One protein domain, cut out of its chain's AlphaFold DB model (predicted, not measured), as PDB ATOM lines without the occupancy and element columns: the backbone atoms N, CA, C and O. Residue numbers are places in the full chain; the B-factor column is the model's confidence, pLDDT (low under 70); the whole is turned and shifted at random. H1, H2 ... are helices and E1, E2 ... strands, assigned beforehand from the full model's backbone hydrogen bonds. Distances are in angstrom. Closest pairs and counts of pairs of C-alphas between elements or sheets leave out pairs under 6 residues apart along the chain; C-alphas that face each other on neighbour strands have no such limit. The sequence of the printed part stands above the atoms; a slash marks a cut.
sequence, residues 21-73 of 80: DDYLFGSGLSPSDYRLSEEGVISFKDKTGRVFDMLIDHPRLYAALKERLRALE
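Overview. This is residues 21 to 73 of the 80 residues of an uncharacterized protein of Sphingomonas sp. G-3-2-10 (UniProt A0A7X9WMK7). A small sheet of three strands, E1 E2 E3, has the helix H2 at one end, near Leu 36 and Ile 42, and the short helix H1 off the sheet. The 53 printed residues run H1 E1 E2 E3 H2, a mixed class; the antiparallel sheet has the order E1 - E2 - E3. The whole is compact, radius of gyration of the C-alphas 10.4 A, spanning 29 by 22 by 21 A.

Along the chain. E1 is residues 34 to 36, 6.9 A; E2 42 to 45, 10.6 A; E3 51 to 54, 9.8 A. H2, residues 59 to 71, is 18.3 A long and ends at C-alpha 71 (0.956, -17.332, 29.490). H1, residues 21 to 25, 5.6 A, begins at C-alpha 21 (-6.901, -23.992, 35.431).

Arrangement. The strands form a meander, each the antiparallel neighbour of the one before; both pairs are hairpins. N 35 and O 43 are 2.8 A apart, N 52 and O 44 2.9 A, within hydrogen-bond range. H2 only grazes the sheet; its closest C-alphas to E1 are Lys 66 and Leu 36, 7.5 A. H1, not on the sheet, is close to but not clearly touching H2: C-alphas of Leu 24 and Leu 65, 7.9 A. In H1 and H2 every O i to N i+4 pair is within range.

Size, cuts and confidence. The C-alphas of Thr 48 and Arg 60 are farthest apart, 29.9 A. The printed part has no cut; no link is long. No printed residue is under pLDDT 70.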
ATOM      1  N   ASP A  21      -6.625 -25.024  34.429       83.50
ATOM      2  CA  ASP A  21      -6.901 -23.992  35.431       83.50
ATOM      3  C   ASP A  21      -7.497 -24.585  36.718       83.50
ATOM      4  O   ASP A  21      -7.138 -24.141  37.802       83.50
ATOM      5  N   ASP A  22      -8.341 -25.619  36.637       83.38
ATOM      6  CA  ASP A  22      -8.855 -26.319  37.827       83.38
ATOM      7  C   ASP A  22      -7.734 -27.048  38.580       83.38
ATOM      8  O   ASP A  22      -7.692 -27.036  39.809       83.38
ATOM      9  N   TYR A  23      -6.786 -27.646  37.854       80.88
ATOM     10  CA  TYR A  23      -5.641 -28.332  38.461       80.88
ATOM     11  C   TYR A  23      -4.671 -27.373  39.158       80.88
ATOM     12  O   TYR A  23      -4.149 -27.701  40.222       80.88
ATOM     13  N   LEU A  24      -4.431 -26.197  38.575       81.56
ATOM     14  CA  LEU A  24      -3.574 -25.174  39.177       81.56
ATOM     15  C   LEU A  24      -4.315 -24.432  40.303       81.56
ATOM     16  O   LEU A  24      -3.873 -24.350  41.445       81.56
ATOM     17  N   PHE A  25      -5.497 -23.906  40.022       83.56
ATOM     18  CA  PHE A  25      -6.139 -22.924  40.894       83.56
ATOM     19  C   PHE A  25      -7.245 -23.508  41.778       83.56
ATOM     20  O   PHE A  25      -7.704 -22.834  42.701       83.56
ATOM     21  N   GLY A  26      -7.627 -24.777  41.593       80.19
ATOM     22  CA  GLY A  26      -8.681 -25.434  42.378       80.19
ATOM     23  C   GLY A  26      -8.378 -25.540  43.876       80.19
ATOM     24  O   GLY A  26      -9.293 -25.601  44.694       80.19
ATOM     25  N   SER A  27      -7.099 -25.478  44.263       77.62
ATOM     26  CA  SER A  27      -6.668 -25.476  45.674       77.62
ATOM     27  C   SER A  27      -6.650 -24.075  46.312       77.62
ATOM     28  O   SER A  27      -6.269 -23.913  47.477       77.62
ATOM     29  N   GLY A  28      -7.058 -23.044  45.564       82.12
ATOM     30  CA  GLY A  28      -6.989 -21.644  45.983       82.12
ATOM     31  C   GLY A  28      -5.574 -21.064  45.938       82.12
ATOM     32  O   GLY A  28      -5.277 -20.148  46.702       82.12
ATOM     33  N   LEU A  29      -4.712 -21.633  45.093       85.62
ATOM     34  CA  LEU A  29      -3.429 -21.050  44.710       85.62
ATOM     35  C   LEU A  29      -3.666 -20.001  43.623       85.62
ATOM     36  O   LEU A  29      -4.625 -20.090  42.857       85.62
ATOM     37  N   SER A  30      -2.794 -19.007  43.560       87.75
ATOM     38  CA  SER A  30      -2.774 -17.987  42.520       87.75
ATOM     39  C   SER A  30      -1.577 -18.204  41.590       87.75
ATOM     40  O   SER A  30      -0.619 -18.873  41.976       87.75
ATOM     41  N   PRO A  31      -1.567 -17.621  40.379       85.88
ATOM     42  CA  PRO A  31      -0.410 -17.699  39.484       85.88
ATOM     43  C   PRO A  31       0.898 -17.250  40.154       85.88
ATOM     44  O   PRO A  31       1.946 -17.840  39.919       85.88
ATOM     45  N   SER A  32       0.830 -16.264  41.054       86.56
ATOM     46  CA  SER A  32       1.976 -15.744  41.807       86.56
ATOM     47  C   SER A  32       2.580 -16.746  42.793       86.56
ATOM     48  O   SER A  32       3.730 -16.569  43.199       86.56
ATOM     49  N   ASP A  33       1.824 -17.775  43.181       89.12
ATOM     50  CA  ASP A  33       2.294 -18.851  44.054       89.12
ATOM     51  C   ASP A  33       3.071 -19.917  43.277       89.12
ATOM     52  O   ASP A  33       3.801 -20.699  43.882       89.12
ATOM     53  N   TYR A  34       2.953 -19.939  41.947       89.75
ATOM     54  CA  TYR A  34       3.686 -20.858  41.086       89.75
ATOM     55  C   TYR A  34       5.064 -20.322  40.716       89.75
ATOM     56  O   TYR A  34       5.316 -19.116  40.676       89.75
ATOM     57  N   ARG A  35       5.965 -21.249  40.411       88.12
ATOM     58  CA  ARG A  35       7.289 -21.014  39.840       88.12
ATOM     59  C   ARG A  35       7.556 -22.093  38.796       88.12
ATOM     60  O   ARG A  35       7.099 -23.224  38.943       88.12
ATOM     61  N   LEU A  36       8.264 -21.739  37.734       87.69
ATOM     62  CA  LEU A  36       8.643 -22.661  36.667       87.69
ATOM     63  C   LEU A  36      10.135 -22.487  36.416       87.69
ATOM     64  O   LEU A  36      10.474 -21.455  35.869       87.69
ATOM     65  N   SER A  37      10.990 -23.447  36.775       83.69
ATOM     66  CA  SER A  37      12.439 -23.327  36.533       83.69
ATOM     67  C   SER A  37      12.825 -23.538  35.059       83.69
ATOM     68  O   SER A  37      12.049 -24.105  34.278       83.69
ATOM     69  N   GLU A  38      14.055 -23.154  34.696       77.75
ATOM     70  CA  GLU A  38      14.644 -23.333  33.363       77.75
ATOM     71  C   GLU A  38      14.675 -24.812  32.964       77.75
ATOM     72  O   GLU A  38      14.397 -25.169  31.814       77.75
ATOM     73  N   GLU A  39      14.913 -25.696  33.938       80.19
ATOM     74  CA  GLU A  39      14.876 -27.156  33.778       80.19
ATOM     75  C   GLU A  39      13.448 -27.691  33.570       80.19
ATOM     76  O   GLU A  39      13.238 -28.864  33.265       80.19
ATOM     77  N   GLY A  40      12.441 -26.822  33.682       78.50
ATOM     78  CA  GLY A  40      11.035 -27.146  33.514       78.50
ATOM     79  C   GLY A  40      10.368 -27.665  34.785       78.50
ATOM     80  O   GLY A  40       9.257 -28.189  34.705       78.50
ATOM     81  N   VAL A  41      10.986 -27.532  35.951       86.50
ATOM     82  CA  VAL A  41      10.341 -27.935  37.204       86.50
ATOM     83  C   VAL A  41       9.242 -26.930  37.533       86.50
ATOM     84  O   VAL A  41       9.493 -25.729  37.576       86.50
ATOM     85  N   ILE A  42       8.012 -27.410  37.725       89.75
ATOM     86  CA  ILE A  42       6.898 -26.584  38.199       89.75
ATOM     87  C   ILE A  42       6.850 -26.729  39.713       89.75
ATOM     88  O   ILE A  42       6.637 -27.831  40.208       89.75
ATOM     89  N   SER A  43       6.990 -25.629  40.438       91.00
ATOM     90  CA  SER A  43       6.876 -25.594  41.895       91.00
ATOM     91  C   SER A  43       5.746 -24.654  42.300       91.00
ATOM     92  O   SER A  43       5.384 -23.738  41.558       91.00
ATOM     93  N   PHE A  44       5.175 -24.856  43.482       90.50
ATOM     94  CA  PHE A  44       4.186 -23.946  44.046       90.50
ATOM     95  C   PHE A  44       4.434 -23.703  45.529       90.50
ATOM     96  O   PHE A  44       4.931 -24.571  46.250       90.50
ATOM     97  N   LYS A  45       4.076 -22.508  45.987       89.94
ATOM     98  CA  LYS A  45       4.124 -22.107  47.386       89.94
ATOM     99  C   LYS A  45       2.750 -22.294  48.014       89.94
ATOM    100  O   LYS A  45       1.755 -21.795  47.503       89.94
ATOM    101  N   ASP A  46       2.683 -23.016  49.122       87.94
ATOM    102  CA  ASP A  46       1.439 -23.169  49.864       87.94
ATOM    103  C   ASP A  46       1.151 -21.953  50.765       87.94
ATOM    104  O   ASP A  46       1.964 -21.040  50.944       87.94
ATOM    105  N   LYS A  47      -0.014 -21.973  51.415       84.50
ATOM    106  CA  LYS A  47      -0.434 -20.925  52.361       84.50
ATOM    107  C   LYS A  47       0.439 -20.850  53.621       84.50
ATOM    108  O   LYS A  47       0.404 -19.840  54.315       84.50
ATOM    109  N   THR A  48       1.196 -21.904  53.937       87.44
ATOM    110  CA  THR A  48       2.144 -21.930  55.065       87.44
ATOM    111  C   THR A  48       3.511 -21.357  54.684       87.44
ATOM    112  O   THR A  48       4.374 -21.177  55.541       87.44
ATOM    113  N   GLY A  49       3.693 -21.022  53.404       85.38
ATOM    114  CA  GLY A  49       4.911 -20.476  52.836       85.38
ATOM    115  C   GLY A  49       5.935 -21.527  52.415       85.38
ATOM    116  O   GLY A  49       7.047 -21.153  52.043       85.38
ATOM    117  N   ARG A  50       5.582 -22.814  52.459       88.50
ATOM    118  CA  ARG A  50       6.424 -23.926  52.016       88.50
ATOM    119  C   ARG A  50       6.318 -24.098  50.508       88.50
ATOM    120  O   ARG A  50       5.237 -23.965  49.944       88.50
ATOM    121  N   VAL A  51       7.444 -24.407  49.874       89.88
ATOM    122  CA  VAL A  51       7.525 -24.651  48.432       89.88
ATOM    123  C   VAL A  51       7.522 -26.154  48.178       89.88
ATOM    124  O   VAL A  51       8.219 -26.898  48.869       89.88
ATOM    125  N   PHE A  52       6.733 -26.584  47.199       90.00
ATOM    126  CA  PHE A  52       6.609 -27.972  46.774       90.00
ATOM    127  C   PHE A  52       6.805 -28.080  45.269       90.00
ATOM    128  O   PHE A  52       6.268 -27.268  44.517       90.00
ATOM    129  N   ASP A  53       7.510 -29.121  44.838       90.00
ATOM    130  CA  ASP A  53       7.648 -29.450  43.424       90.00
ATOM    131  C   ASP A  53       6.475 -30.314  42.961       90.00
ATOM    132  O   ASP A  53       6.072 -31.281  43.616       90.00
ATOM    133  N   MET A  54       5.913 -29.954  41.815       87.94
ATOM    134  CA  MET A  54       4.797 -30.647  41.199       87.94
ATOM    135  C   MET A  54       5.323 -31.715  40.240       87.94
ATOM    136  O   MET A  54       5.846 -31.418  39.166       87.94
ATOM    137  N   LEU A  55       5.146 -32.979  40.620       86.69
ATOM    138  CA  LEU A  55       5.435 -34.124  39.762       86.69
ATOM    139  C   LEU A  55       4.207 -34.446  38.906       86.69
ATOM    140  O   LEU A  55       3.154 -34.814  39.428       86.69
ATOM    141  N   ILE A  56       4.347 -34.309  37.588       85.25
ATOM    142  CA  ILE A  56       3.286 -34.599  36.619       85.25
ATOM    143  C   ILE A  56       3.769 -35.730  35.718       85.25
ATOM    144  O   ILE A  56       4.625 -35.529  34.863       85.25
ATOM    145  N   ASP A  57       3.197 -36.917  35.903       84.19
ATOM    146  CA  ASP A  57       3.559 -38.118  35.137       84.19
ATOM    147  C   ASP A  57       3.057 -38.058  33.680       84.19
ATOM    148  O   ASP A  57       3.633 -38.650  32.771       84.19
ATOM    149  N   HIS A  58       2.009 -37.269  33.417       84.88
ATOM    150  CA  HIS A  58       1.390 -37.191  32.098       84.88
ATOM    151  C   HIS A  58       2.013 -36.081  31.221       84.88
ATOM    152  O   HIS A  58       1.746 -34.893  31.449       84.88
ATOM    153  N   PRO A  59       2.765 -36.410  30.149       84.94
ATOM    154  CA  PRO A  59       3.580 -35.438  29.413       84.94
ATOM    155  C   PRO A  59       2.759 -34.346  28.716       84.94
ATOM    156  O   PRO A  59       3.164 -33.186  28.681       84.94
ATOM    157  N   ARG A  60       1.567 -34.679  28.200       87.19
ATOM    158  CA  ARG A  60       0.677 -33.677  27.577       87.19
ATOM    159  C   ARG A  60       0.082 -32.714  28.600       87.19
ATOM    160  O   ARG A  60      -0.142 -31.554  28.274       87.19
ATOM    161  N   LEU A  61      -0.174 -33.195  29.818       84.81
ATOM    162  CA  LEU A  61      -0.709 -32.361  30.893       84.81
ATOM    163  C   LEU A  61       0.385 -31.425  31.405       84.81
ATOM    164  O   LEU A  61       0.147 -30.233  31.560       84.81
ATOM    165  N   TYR A  62       1.598 -31.951  31.576       87.25
ATOM    166  CA  TYR A  62       2.775 -31.167  31.929       87.25
ATOM    167  C   TYR A  62       3.038 -30.035  30.924       87.25
ATOM    168  O   TYR A  62       3.203 -28.884  31.324       87.25
ATOM    169  N   ALA A  63       3.005 -30.331  29.620       87.81
ATOM    170  CA  ALA A  63       3.167 -29.313  28.583       87.81
ATOM    171  C   ALA A  63       2.087 -28.221  28.676       87.81
ATOM    172  O   ALA A  63       2.415 -27.037  28.685       87.81
ATOM    173  N   ALA A  64       0.820 -28.614  28.836       88.44
ATOM    174  CA  ALA A  64      -0.291 -27.674  28.950       88.44
ATOM    175  C   ALA A  64      -0.192 -26.789  30.209       88.44
ATOM    176  O   ALA A  64      -0.418 -25.582  30.132       88.44
ATOM    177  N   LEU A  65       0.202 -27.360  31.354       88.12
ATOM    178  CA  LEU A  65       0.466 -26.618  32.594       88.12
ATOM    179  C   LEU A  65       1.602 -25.609  32.398       88.12
ATOM    180  O   LEU A  65       1.463 -24.441  32.757       88.12
ATOM    181  N   LYS A  66       2.701 -26.031  31.769       87.94
ATOM    182  CA  LYS A  66       3.856 -25.172  31.486       87.94
ATOM    183  C   LYS A  66       3.494 -24.004  30.569       87.94
ATOM    184  O   LYS A  66       3.854 -22.865  30.862       87.94
ATOM    185  N   GLU A  67       2.774 -24.265  29.480       88.56
ATOM    186  CA  GLU A  67       2.286 -23.219  28.575       88.56
ATOM    187  C   GLU A  67       1.345 -22.252  29.294       88.56
ATOM    188  O   GLU A  67       1.463 -21.038  29.126       88.56
ATOM    189  N   ARG A  68       0.458 -22.773  30.150       88.88
ATOM    190  CA  ARG A  68      -0.476 -21.950  30.920       88.88
ATOM    191  C   ARG A  68       0.239 -21.036  31.911       88.88
ATOM    192  O   ARG A  68      -0.064 -19.847  31.945       88.88
ATOM    193  N   LEU A  69       1.208 -21.551  32.666       88.31
ATOM    194  CA  LEU A  69       2.006 -20.755  33.604       88.31
ATOM    195  C   LEU A  69       2.857 -19.700  32.880       88.31
ATOM    196  O   LEU A  69       2.926 -18.560  33.331       88.31
ATOM    197  N   ARG A  70       3.421 -20.030  31.709       84.94
ATOM    198  CA  ARG A  70       4.111 -19.048  30.854       84.94
ATOM    199  C   ARG A  70       3.178 -17.950  30.347       84.94
ATOM    200  O   ARG A  70       3.567 -16.788  30.347       84.94
ATOM    201  N   ALA A  71       1.958 -18.300  29.939       87.31
ATOM    202  CA  ALA A  71       0.956 -17.332  29.490       87.31
ATOM    203  C   ALA A  71       0.509 -16.375  30.607       87.31
ATOM    204  O   ALA A  71       0.078 -15.262  30.326       87.31
ATOM    205  N   LEU A  72       0.622 -16.807  31.865       86.56
ATOM    206  CA  LEU A  72       0.342 -16.008  33.058       86.56
ATOM    207  C   LEU A  72       1.562 -15.217  33.555       86.56
ATOM    208  O   LEU A  72       1.516 -14.661  34.647       86.56
ATOM    209  N   GLU A  73       2.648 -15.185  32.775       83.69
ATOM    210  CA  GLU A  73       3.912 -14.526  33.120       83.69
ATOM    211  C   GLU A  73       4.502 -14.982  34.463       83.69
ATOM    212  O   GLU A  73       5.153 -14.208  35.166       83.69
TER     213      GLU A  73